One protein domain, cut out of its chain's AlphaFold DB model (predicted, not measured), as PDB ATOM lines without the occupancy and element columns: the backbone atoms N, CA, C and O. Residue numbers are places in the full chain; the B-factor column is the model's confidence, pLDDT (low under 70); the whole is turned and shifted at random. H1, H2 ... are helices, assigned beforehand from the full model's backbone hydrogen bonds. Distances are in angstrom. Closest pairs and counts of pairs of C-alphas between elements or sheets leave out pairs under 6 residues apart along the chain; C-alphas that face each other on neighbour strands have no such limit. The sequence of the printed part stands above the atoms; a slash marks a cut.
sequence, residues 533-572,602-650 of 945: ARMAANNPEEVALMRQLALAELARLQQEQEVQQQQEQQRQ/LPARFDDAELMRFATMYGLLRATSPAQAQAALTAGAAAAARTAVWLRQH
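Overview. This is residues 533 to 572 and 602 to 650 of the 945 residues of the protein "CRAL-TRIO domain-containing protein" of Micractinium conductrix (UniProt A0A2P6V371). Two long helices, H2 and H4, cross as a lopsided X, the middle of H4 crossing the first half of H2, and the last residues of H2, 562 to 572, stick out as a bare arm. The short helix H3 packs across H4 and on the early part of H2, and the small helix H1 turns off just before H2 and packs on H3. The printed part has 89 residues with four named helices, in the order H1, H2, H3, H4 along the chain, and no named strand; the class is all helix. The whole is only just loose, close to compact, with a radius of gyration of the C-alphas of 14.9 A, and is elongated, spanning 51 by 26 by 18 A.

Along the chain. H2, the longest helix, holds residues 540 to 572 and runs 47.4 A from C-alpha 540 at (51.771, 2.452, -58.997) to C-alpha 572 at (11.235, -14.258, -41.063). H4, residues 626 to 649, is 34.6 A long and ends with C-alpha 649 at (30.901, -17.127, -50.436). H3 holds residues 608 to 617 and is 14.4 A long. H1, residues 533 to 538, measures 8.7 A and begins with C-alpha 533 at (52.798, -7.284, -62.929).

Arrangement. H2 touches H4 with residues 542 to 557 alone, and the closest C-alphas, those of Ala 550 and Ala 637, are 4.4 A apart. These two helices run the same way at a steep tilt of 46 degrees. H2 touches H3 with residues 543 to 547 alone, about perpendicular at 79 degrees; the closest C-alphas are those of Val 543 and Asp 608, 6.1 A apart. H3 is the hub, touching the three other helices. H4 touches H3 with residues 632 to 640 alone, closest at the C-alphas of Ala 615 and Gly 636, 4.5 A apart, at a steep tilt of 67 degrees, opposite ways. H1 touches H3, with the C-alphas of Ala 533 and Ala 609 closest at 4.2 A, and the two are about perpendicular at 86 degrees. H1 and H2 are close but not clearly touching, with 6.2 A between their closest C-alphas, those of Ala 536 and Val 543. H1 and H4 are apart. In H1, H2 and H3 every O i to N i+4 pair is within hydrogen-bond range; in H4, 19 of 20 are.

Size, cuts and confidence. The two C-alphas farthest apart, those of Asn 538 and Gln 572, are 51.8 A from each other. Without residues 562 to 572 of H2, which stand free, the body of 78 residues spans 36 by 22 by 18 A. Residues 573 to 601 are cut out, in the link from H2 to H3, and C-alphas 572 and 602 are 31.6 A apart across the cut. Of the links that are printed whole, H1 to H2 is tight and H3 to H4 is short. The mean pLDDT of the printed part is 95.8, and no printed residue is under 70.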
ATOM      1  N   ALA A 533      51.773  -7.627 -63.922       91.56
ATOM      2  CA  ALA A 533      52.798  -7.284 -62.929       91.56
ATOM      3  C   ALA A 533      53.728  -6.153 -63.409       91.56
ATOM      4  O   ALA A 533      54.084  -5.256 -62.648       91.56
ATOM      5  N   ARG A 534      54.071  -6.135 -64.704       92.56
ATOM      6  CA  ARG A 534      54.854  -5.044 -65.303       92.56
ATOM      7  C   ARG A 534      54.029  -3.768 -65.496       92.56
ATOM      8  O   ARG A 534      54.595  -2.683 -65.476       92.56
ATOM      9  N   MET A 535      52.717  -3.872 -65.698       93.12
ATOM     10  CA  MET A 535      51.824  -2.710 -65.753       93.12
ATOM     11  C   MET A 535      51.628  -2.094 -64.369       93.12
ATOM     12  O   MET A 535      51.677  -0.876 -64.265       93.12
ATOM     13  N   ALA A 536      51.512  -2.913 -63.322       94.44
ATOM     14  CA  ALA A 536      51.492  -2.461 -61.936       94.44
ATOM     15  C   ALA A 536      52.787  -1.720 -61.566       94.44
ATOM     16  O   ALA A 536      52.745  -0.555 -61.179       94.44
ATOM     17  N   ALA A 537      53.947  -2.343 -61.805       94.00
ATOM     18  CA  ALA A 537      55.254  -1.745 -61.522       94.00
ATOM     19  C   ALA A 537      55.542  -0.444 -62.304       94.00
ATOM     20  O   ALA A 537      56.346   0.371 -61.860       94.00
ATOM     21  N   ASN A 538      54.900  -0.238 -63.462       95.31
ATOM     22  CA  ASN A 538      55.018   1.000 -64.239       95.31
ATOM     23  C   ASN A 538      54.023   2.095 -63.806       95.31
ATOM     24  O   ASN A 538      54.284   3.261 -64.087       95.31
ATOM     25  N   ASN A 539      52.889   1.740 -63.187       96.00
ATOM     26  CA  ASN A 539      51.789   2.662 -62.876       96.00
ATOM     27  C   ASN A 539      51.287   2.477 -61.420       96.00
ATOM     28  O   ASN A 539      50.116   2.152 -61.205       96.00
ATOM     29  N   PRO A 540      52.144   2.675 -60.398       96.62
ATOM     30  CA  PRO A 540      51.771   2.452 -58.997       96.62
ATOM     31  C   PRO A 540      50.633   3.371 -58.517       96.62
ATOM     32  O   PRO A 540      49.881   2.995 -57.622       96.62
ATOM     33  N   GLU A 541      50.460   4.546 -59.129       96.62
ATOM     34  CA  GLU A 541      49.352   5.468 -58.836       96.62
ATOM     35  C   GLU A 541      47.992   4.905 -59.289       96.62
ATOM     36  O   GLU A 541      47.025   4.957 -58.530       96.62
ATOM     37  N   GLU A 542      47.920   4.301 -60.485       96.25
ATOM     38  CA  GLU A 542      46.705   3.633 -60.984       96.25
ATOM     39  C   GLU A 542      46.330   2.444 -60.089       96.25
ATOM     40  O   GLU A 542      45.163   2.270 -59.741       96.25
ATOM     41  N   VAL A 543      47.329   1.666 -59.663       97.06
ATOM     42  CA  VAL A 543      47.176   0.543 -58.727       97.06
ATOM     43  C   VAL A 543      46.665   1.009 -57.363       97.06
ATOM     44  O   VAL A 543      45.719   0.423 -56.838       97.06
ATOM     45  N   ALA A 544      47.264   2.053 -56.782       97.19
ATOM     46  CA  ALA A 544      46.871   2.571 -55.473       97.19
ATOM     47  C   ALA A 544      45.433   3.115 -55.490       97.19
ATOM     48  O   ALA A 544      44.637   2.775 -54.611       97.19
ATOM     49  N   LEU A 545      45.075   3.875 -56.531       96.94
ATOM     50  CA  LEU A 545      43.707   4.339 -56.764       96.94
ATOM     51  C   LEU A 545      42.737   3.162 -56.927       96.94
ATOM     52  O   LEU A 545      41.676   3.140 -56.305       96.94
ATOM     53  N   MET A 546      43.101   2.149 -57.716       96.88
ATOM     54  CA  MET A 546      42.264   0.968 -57.926       96.88
ATOM     55  C   MET A 546      42.065   0.158 -56.639       96.88
ATOM     56  O   MET A 546      40.956  -0.303 -56.375       96.88
ATOM     57  N   ARG A 547      43.109   0.022 -55.811       97.88
ATOM     58  CA  ARG A 547      43.041  -0.620 -54.491       97.88
ATOM     59  C   ARG A 547      42.106   0.152 -53.557       97.88
ATOM     60  O   ARG A 547      41.262  -0.468 -52.919       97.88
ATOM     61  N   GLN A 548      42.192   1.484 -53.527       97.50
ATOM     62  CA  GLN A 548      41.286   2.338 -52.747       97.50
ATOM     63  C   GLN A 548      39.822   2.198 -53.203       97.50
ATOM     64  O   GLN A 548      38.939   2.003 -52.370       97.50
ATOM     65  N   LEU A 549      39.563   2.247 -54.513       97.69
ATOM     66  CA  LEU A 549      38.220   2.078 -55.082       97.69
ATOM     67  C   LEU A 549      37.648   0.678 -54.806       97.69
ATOM     68  O   LEU A 549      36.470   0.550 -54.484       97.69
ATOM     69  N   ALA A 550      38.475  -0.369 -54.878       96.81
ATOM     70  CA  ALA A 550      38.048  -1.743 -54.619       96.81
ATOM     71  C   ALA A 550      37.759  -1.998 -53.128       96.81
ATOM     72  O   ALA A 550      36.847  -2.756 -52.819       96.81
ATOM     73  N   LEU A 551      38.482  -1.346 -52.208       97.12
ATOM     74  CA  LEU A 551      38.173  -1.364 -50.771       97.12
ATOM     75  C   LEU A 551      36.851  -0.637 -50.468       97.12
ATOM     76  O   LEU A 551      36.031  -1.150 -49.711       97.12
ATOM     77  N   ALA A 552      36.615   0.523 -51.093       96.81
ATOM     78  CA  ALA A 552      35.374   1.281 -50.928       96.81
ATOM     79  C   ALA A 552      34.145   0.507 -51.443       96.81
ATOM     80  O   ALA A 552      33.143   0.403 -50.737       96.81
ATOM     81  N   GLU A 553      34.234  -0.098 -52.631       97.44
ATOM     82  CA  GLU A 553      33.155  -0.934 -53.172       97.44
ATOM     83  C   GLU A 553      32.970  -2.234 -52.372       97.44
ATOM     84  O   GLU A 553      31.843  -2.686 -52.188       97.44
ATOM     85  N   LEU A 554      34.044  -2.827 -51.836       96.56
ATOM     86  CA  LEU A 554      33.946  -4.005 -50.970       96.56
ATOM     87  C   LEU A 554      33.189  -3.695 -49.667       96.56
ATOM     88  O   LEU A 554      32.385  -4.518 -49.233       96.56
ATOM     89  N   ALA A 555      33.403  -2.516 -49.076       95.94
ATOM     90  CA  ALA A 555      32.623  -2.051 -47.929       95.94
ATOM     91  C   ALA A 555      31.150  -1.788 -48.302       95.94
ATOM     92  O   ALA A 555      30.253  -2.186 -47.560       95.94
ATOM     93  N   ARG A 556      30.888  -1.198 -49.481       97.00
ATOM     94  CA  ARG A 556      29.526  -0.976 -50.006       97.00
ATOM     95  C   ARG A 556      28.755  -2.296 -50.152       97.00
ATOM     96  O   ARG A 556      27.663  -2.428 -49.610       97.00
ATOM     97  N   LEU A 557      29.366  -3.297 -50.791       96.00
ATOM     98  CA  LEU A 557      28.780  -4.631 -50.989       96.00
ATOM     99  C   LEU A 557      28.555  -5.393 -49.668       96.00
ATOM    100  O   LEU A 557      27.607  -6.168 -49.563       96.00
ATOM    101  N   GLN A 558      29.406  -5.188 -48.655       94.81
ATOM    102  CA  GLN A 558      29.203  -5.757 -47.313       94.81
ATOM    103  C   GLN A 558      27.988  -5.126 -46.623       94.81
ATOM    104  O   GLN A 558      27.111  -5.849 -46.153       94.81
ATOM    105  N   GLN A 559      27.874  -3.795 -46.662       94.81
ATOM    106  CA  GLN A 559      26.721  -3.074 -46.120       94.81
ATOM    107  C   GLN A 559      25.404  -3.486 -46.808       94.81
ATOM    108  O   GLN A 559      24.391  -3.672 -46.134       94.81
ATOM    109  N   GLU A 560      25.406  -3.687 -48.130       95.56
ATOM    110  CA  GLU A 560      24.243  -4.204 -48.870       95.56
ATOM    111  C   GLU A 560      23.833  -5.606 -48.391       95.56
ATOM    112  O   GLU A 560      22.649  -5.854 -48.151       95.56
ATOM    113  N   GLN A 561      24.793  -6.510 -48.172       94.56
ATOM    114  CA  GLN A 561      24.519  -7.862 -47.672       94.56
ATOM    115  C   GLN A 561      24.022  -7.877 -46.222       94.56
ATOM    116  O   GLN A 561      23.179  -8.705 -45.875       94.56
ATOM    117  N   GLU A 562      24.498  -6.967 -45.375       93.25
ATOM    118  CA  GLU A 562      23.981  -6.793 -44.015       93.25
ATOM    119  C   GLU A 562      22.546  -6.260 -44.019       93.25
ATOM    120  O   GLU A 562      21.707  -6.766 -43.272       93.25
ATOM    121  N   VAL A 563      22.229  -5.297 -44.890       95.62
ATOM    122  CA  VAL A 563      20.855  -4.804 -45.075       95.62
ATOM    123  C   VAL A 563      19.943  -5.922 -45.583       95.62
ATOM    124  O   VAL A 563      18.862  -6.109 -45.026       95.62
ATOM    125  N   GLN A 564      20.376  -6.719 -46.564       95.25
ATOM    126  CA  GLN A 564      19.619  -7.880 -47.052       95.25
ATOM    127  C   GLN A 564      19.378  -8.918 -45.945       95.25
ATOM    128  O   GLN A 564      18.240  -9.339 -45.743       95.25
ATOM    129  N   GLN A 565      20.399  -9.274 -45.157       93.88
ATOM    130  CA  GLN A 565      20.248 -10.197 -44.023       93.88
ATOM    131  C   GLN A 565      19.312  -9.645 -42.938       93.88
ATOM    132  O   GLN A 565      18.485 -10.384 -42.404       93.88
ATOM    133  N   GLN A 566      19.383  -8.347 -42.628       94.56
ATOM    134  CA  GLN A 566      18.463  -7.699 -41.686       94.56
ATOM    135  C   GLN A 566      17.024  -7.666 -42.219       94.56
ATOM    136  O   GLN A 566      16.083  -7.887 -41.453       94.56
ATOM    137  N   GLN A 567      16.828  -7.421 -43.518       95.81
ATOM    138  CA  GLN A 567      15.516  -7.503 -44.159       95.81
ATOM    139  C   GLN A 567      14.974  -8.935 -44.152       95.81
ATOM    140  O   GLN A 567      13.798  -9.126 -43.840       95.81
ATOM    141  N   GLU A 568      15.800  -9.948 -44.425       95.06
ATOM    142  CA  GLU A 568      15.360 -11.343 -44.387       95.06
ATOM    143  C   GLU A 568      14.996 -11.769 -42.961       95.06
ATOM    144  O   GLU A 568      13.905 -12.293 -42.744       95.06
ATOM    145  N   GLN A 569      15.818 -11.441 -41.958       93.06
ATOM    146  CA  GLN A 569      15.485 -11.667 -40.546       93.06
ATOM    147  C   GLN A 569      14.173 -10.968 -40.151       93.06
ATOM    148  O   GLN A 569      13.360 -11.544 -39.427       93.06
ATOM    149  N   GLN A 570      13.898  -9.764 -40.665       93.69
ATOM    150  CA  GLN A 570      12.607  -9.094 -40.468       93.69
ATOM    151  C   GLN A 570      11.449  -9.788 -41.209       93.69
ATOM    152  O   GLN A 570      10.372  -9.935 -40.622       93.69
ATOM    153  N   ARG A 571      11.642 -10.258 -42.454       93.81
ATOM    154  CA  ARG A 571      10.656 -11.066 -43.204       93.81
ATOM    155  C   ARG A 571      10.349 -12.367 -42.431       93.81
ATOM    156  O   ARG A 571       9.175 -12.671 -42.205       93.81
ATOM    157  N   GLN A 572      11.364 -13.058 -41.904       90.62
ATOM    158  CA  GLN A 572      11.235 -14.258 -41.063       90.62
ATOM    159  C   GLN A 572      10.505 -13.974 -39.733       90.62
ATOM    160  O   GLN A 572       9.538 -14.667 -39.404       90.62
ATOM    161  N   LEU A 602      40.761  -6.341 -48.587       95.38
ATOM    162  CA  LEU A 602      40.797  -7.173 -49.786       95.38
ATOM    163  C   LEU A 602      41.543  -8.486 -49.480       95.38
ATOM    164  O   LEU A 602      42.638  -8.432 -48.918       95.38
ATOM    165  N   PRO A 603      41.022  -9.659 -49.894       95.69
ATOM    166  CA  PRO A 603      41.733 -10.928 -49.758       95.69
ATOM    167  C   PRO A 603      43.150 -10.867 -50.342       95.69
ATOM    168  O   PRO A 603      43.363 -10.272 -51.399       95.69
ATOM    169  N   ALA A 604      44.106 -11.573 -49.731       93.50
ATOM    170  CA  ALA A 604      45.520 -11.583 -50.137       93.50
ATOM    171  C   ALA A 604      45.799 -12.112 -51.568       93.50
ATOM    172  O   ALA A 604      46.949 -12.181 -51.999       93.50
ATOM    173  N   ARG A 605      44.769 -12.526 -52.320       94.38
ATOM    174  CA  ARG A 605      44.839 -12.782 -53.769       94.38
ATOM    175  C   ARG A 605      44.910 -11.484 -54.593       94.38
ATOM    176  O   ARG A 605      45.477 -11.499 -55.680       94.38
ATOM    177  N   PHE A 606      44.380 -10.366 -54.095       96.31
ATOM    178  CA  PHE A 606      44.393  -9.073 -54.789       96.31
ATOM    179  C   PHE A 606      45.721  -8.337 -54.581       96.31
ATOM    180  O   PHE A 606      45.789  -7.270 -53.961       96.31
ATOM    181  N   ASP A 607      46.787  -8.928 -55.117       95.50
ATOM    182  CA  ASP A 607      48.034  -8.220 -55.387       95.50
ATOM    183  C   ASP A 607      47.856  -7.201 -56.533       95.50
ATOM    184  O   ASP A 607      46.817  -7.125 -57.199       95.50
ATOM    185  N   ASP A 608      48.875  -6.374 -56.741       96.12
ATOM    186  CA  ASP A 608      48.827  -5.280 -57.712       96.12
ATOM    187  C   ASP A 608      48.747  -5.782 -59.168       96.12
ATOM    188  O   ASP A 608      48.180  -5.112 -60.035       96.12
ATOM    189  N   ALA A 609      49.262  -6.983 -59.454       94.88
ATOM    190  CA  ALA A 609      49.169  -7.604 -60.770       94.88
ATOM    191  C   ALA A 609      47.758  -8.157 -61.032       94.88
ATOM    192  O   ALA A 609      47.261  -8.047 -62.156       94.88
ATOM    193  N   GLU A 610      47.098  -8.720 -60.018       95.75
ATOM    194  CA  GLU A 610      45.707  -9.170 -60.094       95.75
ATOM    195  C   GLU A 610      44.753  -7.984 -60.294       95.75
ATOM    196  O   GLU A 610      43.927  -8.020 -61.208       95.75
ATOM    197  N   LEU A 611      44.928  -6.885 -59.549       97.00
ATOM    198  CA  LEU A 611      44.180  -5.639 -59.772       97.00
ATOM    199  C   LEU A 611      44.330  -5.152 -61.228       97.00
ATOM    200  O   LEU A 611      43.332  -4.968 -61.933       97.00
ATOM    201  N   MET A 612      45.557  -5.079 -61.754       96.19
ATOM    202  CA  MET A 612      45.777  -4.667 -63.148       96.19
ATOM    203  C   MET A 612      45.205  -5.646 -64.191       96.19
ATOM    204  O   MET A 612      44.948  -5.228 -65.325       96.19
ATOM    205  N   ARG A 613      44.925  -6.919 -63.857       95.38
ATOM    206  CA  ARG A 613      44.161  -7.830 -64.743       95.38
ATOM    207  C   ARG A 613      42.701  -7.419 -64.852       95.38
ATOM    208  O   ARG A 613      42.174  -7.434 -65.965       95.38
ATOM    209  N   PHE A 614      42.068  -7.025 -63.746       97.00
ATOM    210  CA  PHE A 614      40.702  -6.499 -63.762       97.00
ATOM    211  C   PHE A 614      40.630  -5.201 -64.579       97.00
ATOM    212  O   PHE A 614      39.852  -5.137 -65.528       97.00
ATOM    213  N   ALA A 615      41.500  -4.213 -64.333       96.50
ATOM    214  CA  ALA A 615      41.501  -2.970 -65.117       96.50
ATOM    215  C   ALA A 615      41.776  -3.210 -66.616       96.50
ATOM    216  O   ALA A 615      41.162  -2.590 -67.485       96.50
ATOM    217  N   THR A 616      42.654  -4.167 -66.943       94.88
ATOM    218  CA  THR A 616      42.900  -4.580 -68.334       94.88
ATOM    219  C   THR A 616      41.660  -5.209 -68.977       94.88
ATOM    220  O   THR A 616      41.381  -4.920 -70.140       94.88
ATOM    221  N   MET A 617      40.901  -6.029 -68.238       94.50
ATOM    222  CA  MET A 617      39.655  -6.643 -68.718       94.50
ATOM    223  C   MET A 617      38.591  -5.583 -69.039       94.50
ATOM    224  O   MET A 617      37.995  -5.632 -70.113       94.50
ATOM    225  N   TYR A 618      38.454  -4.566 -68.183       95.88
ATOM    226  CA  TYR A 618      37.574  -3.406 -68.394       95.88
ATOM    227  C   TYR A 618      38.158  -2.330 -69.331       95.88
ATOM    228  O   TYR A 618      37.602  -1.243 -69.468       95.88
ATOM    229  N   GLY A 619      39.239  -2.645 -70.051       94.62
ATOM    230  CA  GLY A 619      39.682  -1.865 -71.202       94.62
ATOM    231  C   GLY A 619      40.675  -0.741 -70.918       94.62
ATOM    232  O   GLY A 619      40.857   0.095 -71.799       94.62
ATOM    233  N   LEU A 620      41.380  -0.731 -69.778       95.25
ATOM    234  CA  LEU A 620      42.425   0.266 -69.478       95.25
ATOM    235  C   LEU A 620      43.450   0.405 -70.625       95.25
ATOM    236  O   LEU A 620      43.735   1.507 -71.081       95.25
ATOM    237  N   LEU A 621      43.915  -0.717 -71.193       92.12
ATOM    238  CA  LEU A 621      44.824  -0.738 -72.357       92.12
ATOM    239  C   LEU A 621      44.205  -0.253 -73.687       92.12
ATOM    240  O   LEU A 621      44.912  -0.162 -74.691       92.12
ATOM    241  N   ARG A 622      42.896   0.013 -73.717       92.94
ATOM    242  CA  ARG A 622      42.145   0.532 -74.871       92.94
ATOM    243  C   ARG A 622      41.664   1.974 -74.657       92.94
ATOM    244  O   ARG A 622      41.154   2.570 -75.603       92.94
ATOM    245  N   ALA A 623      41.823   2.531 -73.455       95.50
ATOM    246  CA  ALA A 623      41.433   3.898 -73.141       95.50
ATOM    247  C   ALA A 623      42.230   4.904 -73.989       95.50
ATOM    248  O   ALA A 623      43.460   4.887 -74.027       95.50
ATOM    249  N   THR A 624      41.517   5.801 -74.668       96.69
ATOM    250  CA  THR A 624      42.107   6.874 -75.491       96.69
ATOM    251  C   THR A 624      42.072   8.241 -74.800       96.69
ATOM    252  O   THR A 624      42.673   9.193 -75.292       96.69
ATOM    253  N   SER A 625      41.414   8.339 -73.640       95.69
ATOM    254  CA  SER A 625      41.330   9.540 -72.802       95.69
ATOM    255  C   SER A 625      41.484   9.191 -71.311       95.69
ATOM    256  O   SER A 625      41.178   8.060 -70.921       95.69
ATOM    257  N   PRO A 626      41.909  10.137 -70.447       95.06
ATOM    258  CA  PRO A 626      42.028   9.886 -69.007       95.06
ATOM    259  C   PRO A 626      40.681   9.524 -68.359       95.06
ATOM    260  O   PRO A 626      40.643   8.671 -67.483       95.06
ATOM    261  N   ALA A 627      39.567  10.081 -68.847       95.12
ATOM    262  CA  ALA A 627      38.228   9.717 -68.379       95.12
ATOM    263  C   ALA A 627      37.868   8.249 -68.695       95.12
ATOM    264  O   ALA A 627      37.257   7.576 -67.870       95.12
ATOM    265  N   GLN A 628      38.285   7.721 -69.856       96.31
ATOM    266  CA  GLN A 628      38.120   6.296 -70.178       96.31
ATOM    267  C   GLN A 628      39.020   5.404 -69.309       96.31
ATOM    268  O   GLN A 628      38.590   4.327 -68.908       96.31
ATOM    269  N   ALA A 629      40.241   5.849 -68.994       96.62
ATOM    270  CA  ALA A 629      41.139   5.122 -68.099       96.62
ATOM    271  C   ALA A 629      40.569   5.062 -66.672       96.62
ATOM    272  O   ALA A 629      40.466   3.981 -66.099       96.62
ATOM    273  N   GLN A 630      40.093   6.193 -66.142       97.00
ATOM    274  CA  GLN A 630      39.433   6.263 -64.838       97.00
ATOM    275  C   GLN A 630      38.167   5.392 -64.789       97.00
ATOM    276  O   GLN A 630      37.993   4.637 -63.838       97.00
ATOM    277  N   ALA A 631      37.322   5.418 -65.826       96.75
ATOM    278  CA  ALA A 631      36.149   4.546 -65.907       96.75
ATOM    279  C   ALA A 631      36.525   3.048 -65.915       96.75
ATOM    280  O   ALA A 631      35.886   2.254 -65.227       96.75
ATOM    281  N   ALA A 632      37.590   2.663 -66.630       96.75
ATOM    282  CA  ALA A 632      38.103   1.291 -66.634       96.75
ATOM    283  C   ALA A 632      38.696   0.869 -65.276       96.75
ATOM    284  O   ALA A 632      38.512  -0.278 -64.861       96.75
ATOM    285  N   LEU A 633      39.364   1.785 -64.562       97.56
ATOM    286  CA  LEU A 633      39.855   1.559 -63.198       97.56
ATOM    287  C   LEU A 633      38.692   1.364 -62.215       97.56
ATOM    288  O   LEU A 633      38.701   0.381 -61.482       97.56
ATOM    289  N   THR A 634      37.664   2.218 -62.242       97.44
ATOM    290  CA  THR A 634      36.473   2.082 -61.382       97.44
ATOM    291  C   THR A 634      35.697   0.795 -61.675       97.44
ATOM    292  O   THR A 634      35.384   0.043 -60.754       97.44
ATOM    293  N   ALA A 635      35.433   0.481 -62.949       97.38
ATOM    294  CA  ALA A 635      34.719  -0.740 -63.327       97.38
ATOM    295  C   ALA A 635      35.509  -2.013 -62.964       97.38
ATOM    296  O   ALA A 635      34.942  -2.974 -62.438       97.38
ATOM    297  N   GLY A 636      36.831  -1.998 -63.174       97.62
ATOM    298  CA  GLY A 636      37.726  -3.072 -62.752       97.62
ATOM    299  C   GLY A 636      37.811  -3.215 -61.230       97.62
ATOM    300  O   GLY A 636      37.799  -4.338 -60.730       97.62
ATOM    301  N   ALA A 637      37.852  -2.107 -60.487       97.94
ATOM    302  CA  ALA A 637      37.864  -2.107 -59.026       97.94
ATOM    303  C   ALA A 637      36.575  -2.721 -58.465       97.94
ATOM    304  O   ALA A 637      36.632  -3.569 -57.576       97.94
ATOM    305  N   ALA A 638      35.423  -2.384 -59.050       97.69
ATOM    306  CA  ALA A 638      34.149  -2.960 -58.644       97.69
ATOM    307  C   ALA A 638      34.019  -4.451 -58.999       97.69
ATOM    308  O   ALA A 638      33.460  -5.233 -58.232       97.69
ATOM    309  N   ALA A 639      34.590  -4.890 -60.124       97.81
ATOM    310  CA  ALA A 639      34.671  -6.312 -60.459       97.81
ATOM    311  C   ALA A 639      35.637  -7.094 -59.546       97.81
ATOM    312  O   ALA A 639      35.360  -8.248 -59.207       97.81
ATOM    313  N   ALA A 640      36.729  -6.466 -59.099       97.94
ATOM    314  CA  ALA A 640      37.614  -7.022 -58.081       97.94
ATOM    315  C   ALA A 640      36.892  -7.144 -56.726       97.94
ATOM    316  O   ALA A 640      36.931  -8.212 -56.121       97.94
ATOM    317  N   ALA A 641      36.146  -6.118 -56.299       97.81
ATOM    318  CA  ALA A 641      35.338  -6.142 -55.077       97.81
ATOM    319  C   ALA A 641      34.248  -7.231 -55.107       97.81
ATOM    320  O   ALA A 641      34.186  -8.062 -54.200       97.81
ATOM    321  N   ARG A 642      33.462  -7.328 -56.193       97.69
ATOM    322  CA  ARG A 642      32.500  -8.433 -56.390       97.69
ATOM    323  C   ARG A 642      33.176  -9.805 -56.385       97.69
ATOM    324  O   ARG A 642      32.619 -10.759 -55.853       97.69
ATOM    325  N   THR A 643      34.395  -9.914 -56.916       97.94
ATOM    326  CA  THR A 643      35.171 -11.163 -56.854       97.94
ATOM    327  C   THR A 643      35.688 -11.457 -55.444       97.94
ATOM    328  O   THR A 643      35.691 -12.613 -55.043       97.94
ATOM    329  N   ALA A 644      36.065 -10.447 -54.657       97.12
ATOM    330  CA  ALA A 644      36.447 -10.609 -53.254       97.12
ATOM    331  C   ALA A 644      35.278 -11.094 -52.380       97.12
ATOM    332  O   ALA A 644      35.486 -11.919 -51.492       97.12
ATOM    333  N   VAL A 645      34.058 -10.625 -52.657       96.88
ATOM    334  CA  VAL A 645      32.818 -11.132 -52.046       96.88
ATOM    335  C   VAL A 645      32.552 -12.575 -52.481       96.88
ATOM    336  O   VAL A 645      32.434 -13.455 -51.630       96.88
ATOM    337  N   TRP A 646      32.552 -12.844 -53.790       97.44
ATOM    338  CA  TRP A 646      32.341 -14.188 -54.341       97.44
ATOM    339  C   TRP A 646      33.343 -15.215 -53.786       97.44
ATOM    340  O   TRP A 646      32.938 -16.297 -53.378       97.44
ATOM    341  N   LEU A 647      34.628 -14.860 -53.662       96.88
ATOM    342  CA  LEU A 647      35.672 -15.719 -53.082       96.88
ATOM    343  C   LEU A 647      35.409 -16.115 -51.620       96.88
ATOM    344  O   LEU A 647      35.860 -17.177 -51.199       96.88
ATOM    345  N   ARG A 648      34.696 -15.288 -50.844       95.69
ATOM    346  CA  ARG A 648      34.309 -15.598 -49.454       95.69
ATOM    347  C   ARG A 648      33.043 -16.458 -49.365       95.69
ATOM    348  O   ARG A 648      32.819 -17.083 -48.335       95.69
ATOM    349  N   GLN A 649      32.212 -16.461 -50.408       96.19
ATOM    350  CA  GLN A 649      30.901 -17.127 -50.436       96.19
ATOM    351  C   GLN A 649      30.889 -18.430 -51.247       96.19
ATOM    352  O   GLN A 649      30.024 -19.279 -51.036       96.19
ATOM    353  N   HIS A 650      31.812 -18.597 -52.197       97.19
ATOM    354  CA  HIS A 650      31.839 -19.751 -53.088       97.19
ATOM    355  C   HIS A 650      32.302 -21.017 -52.339       97.19
ATOM    356  O   HIS A 650      33.399 -21.017 -51.772       97.19
TER     357      HIS A 650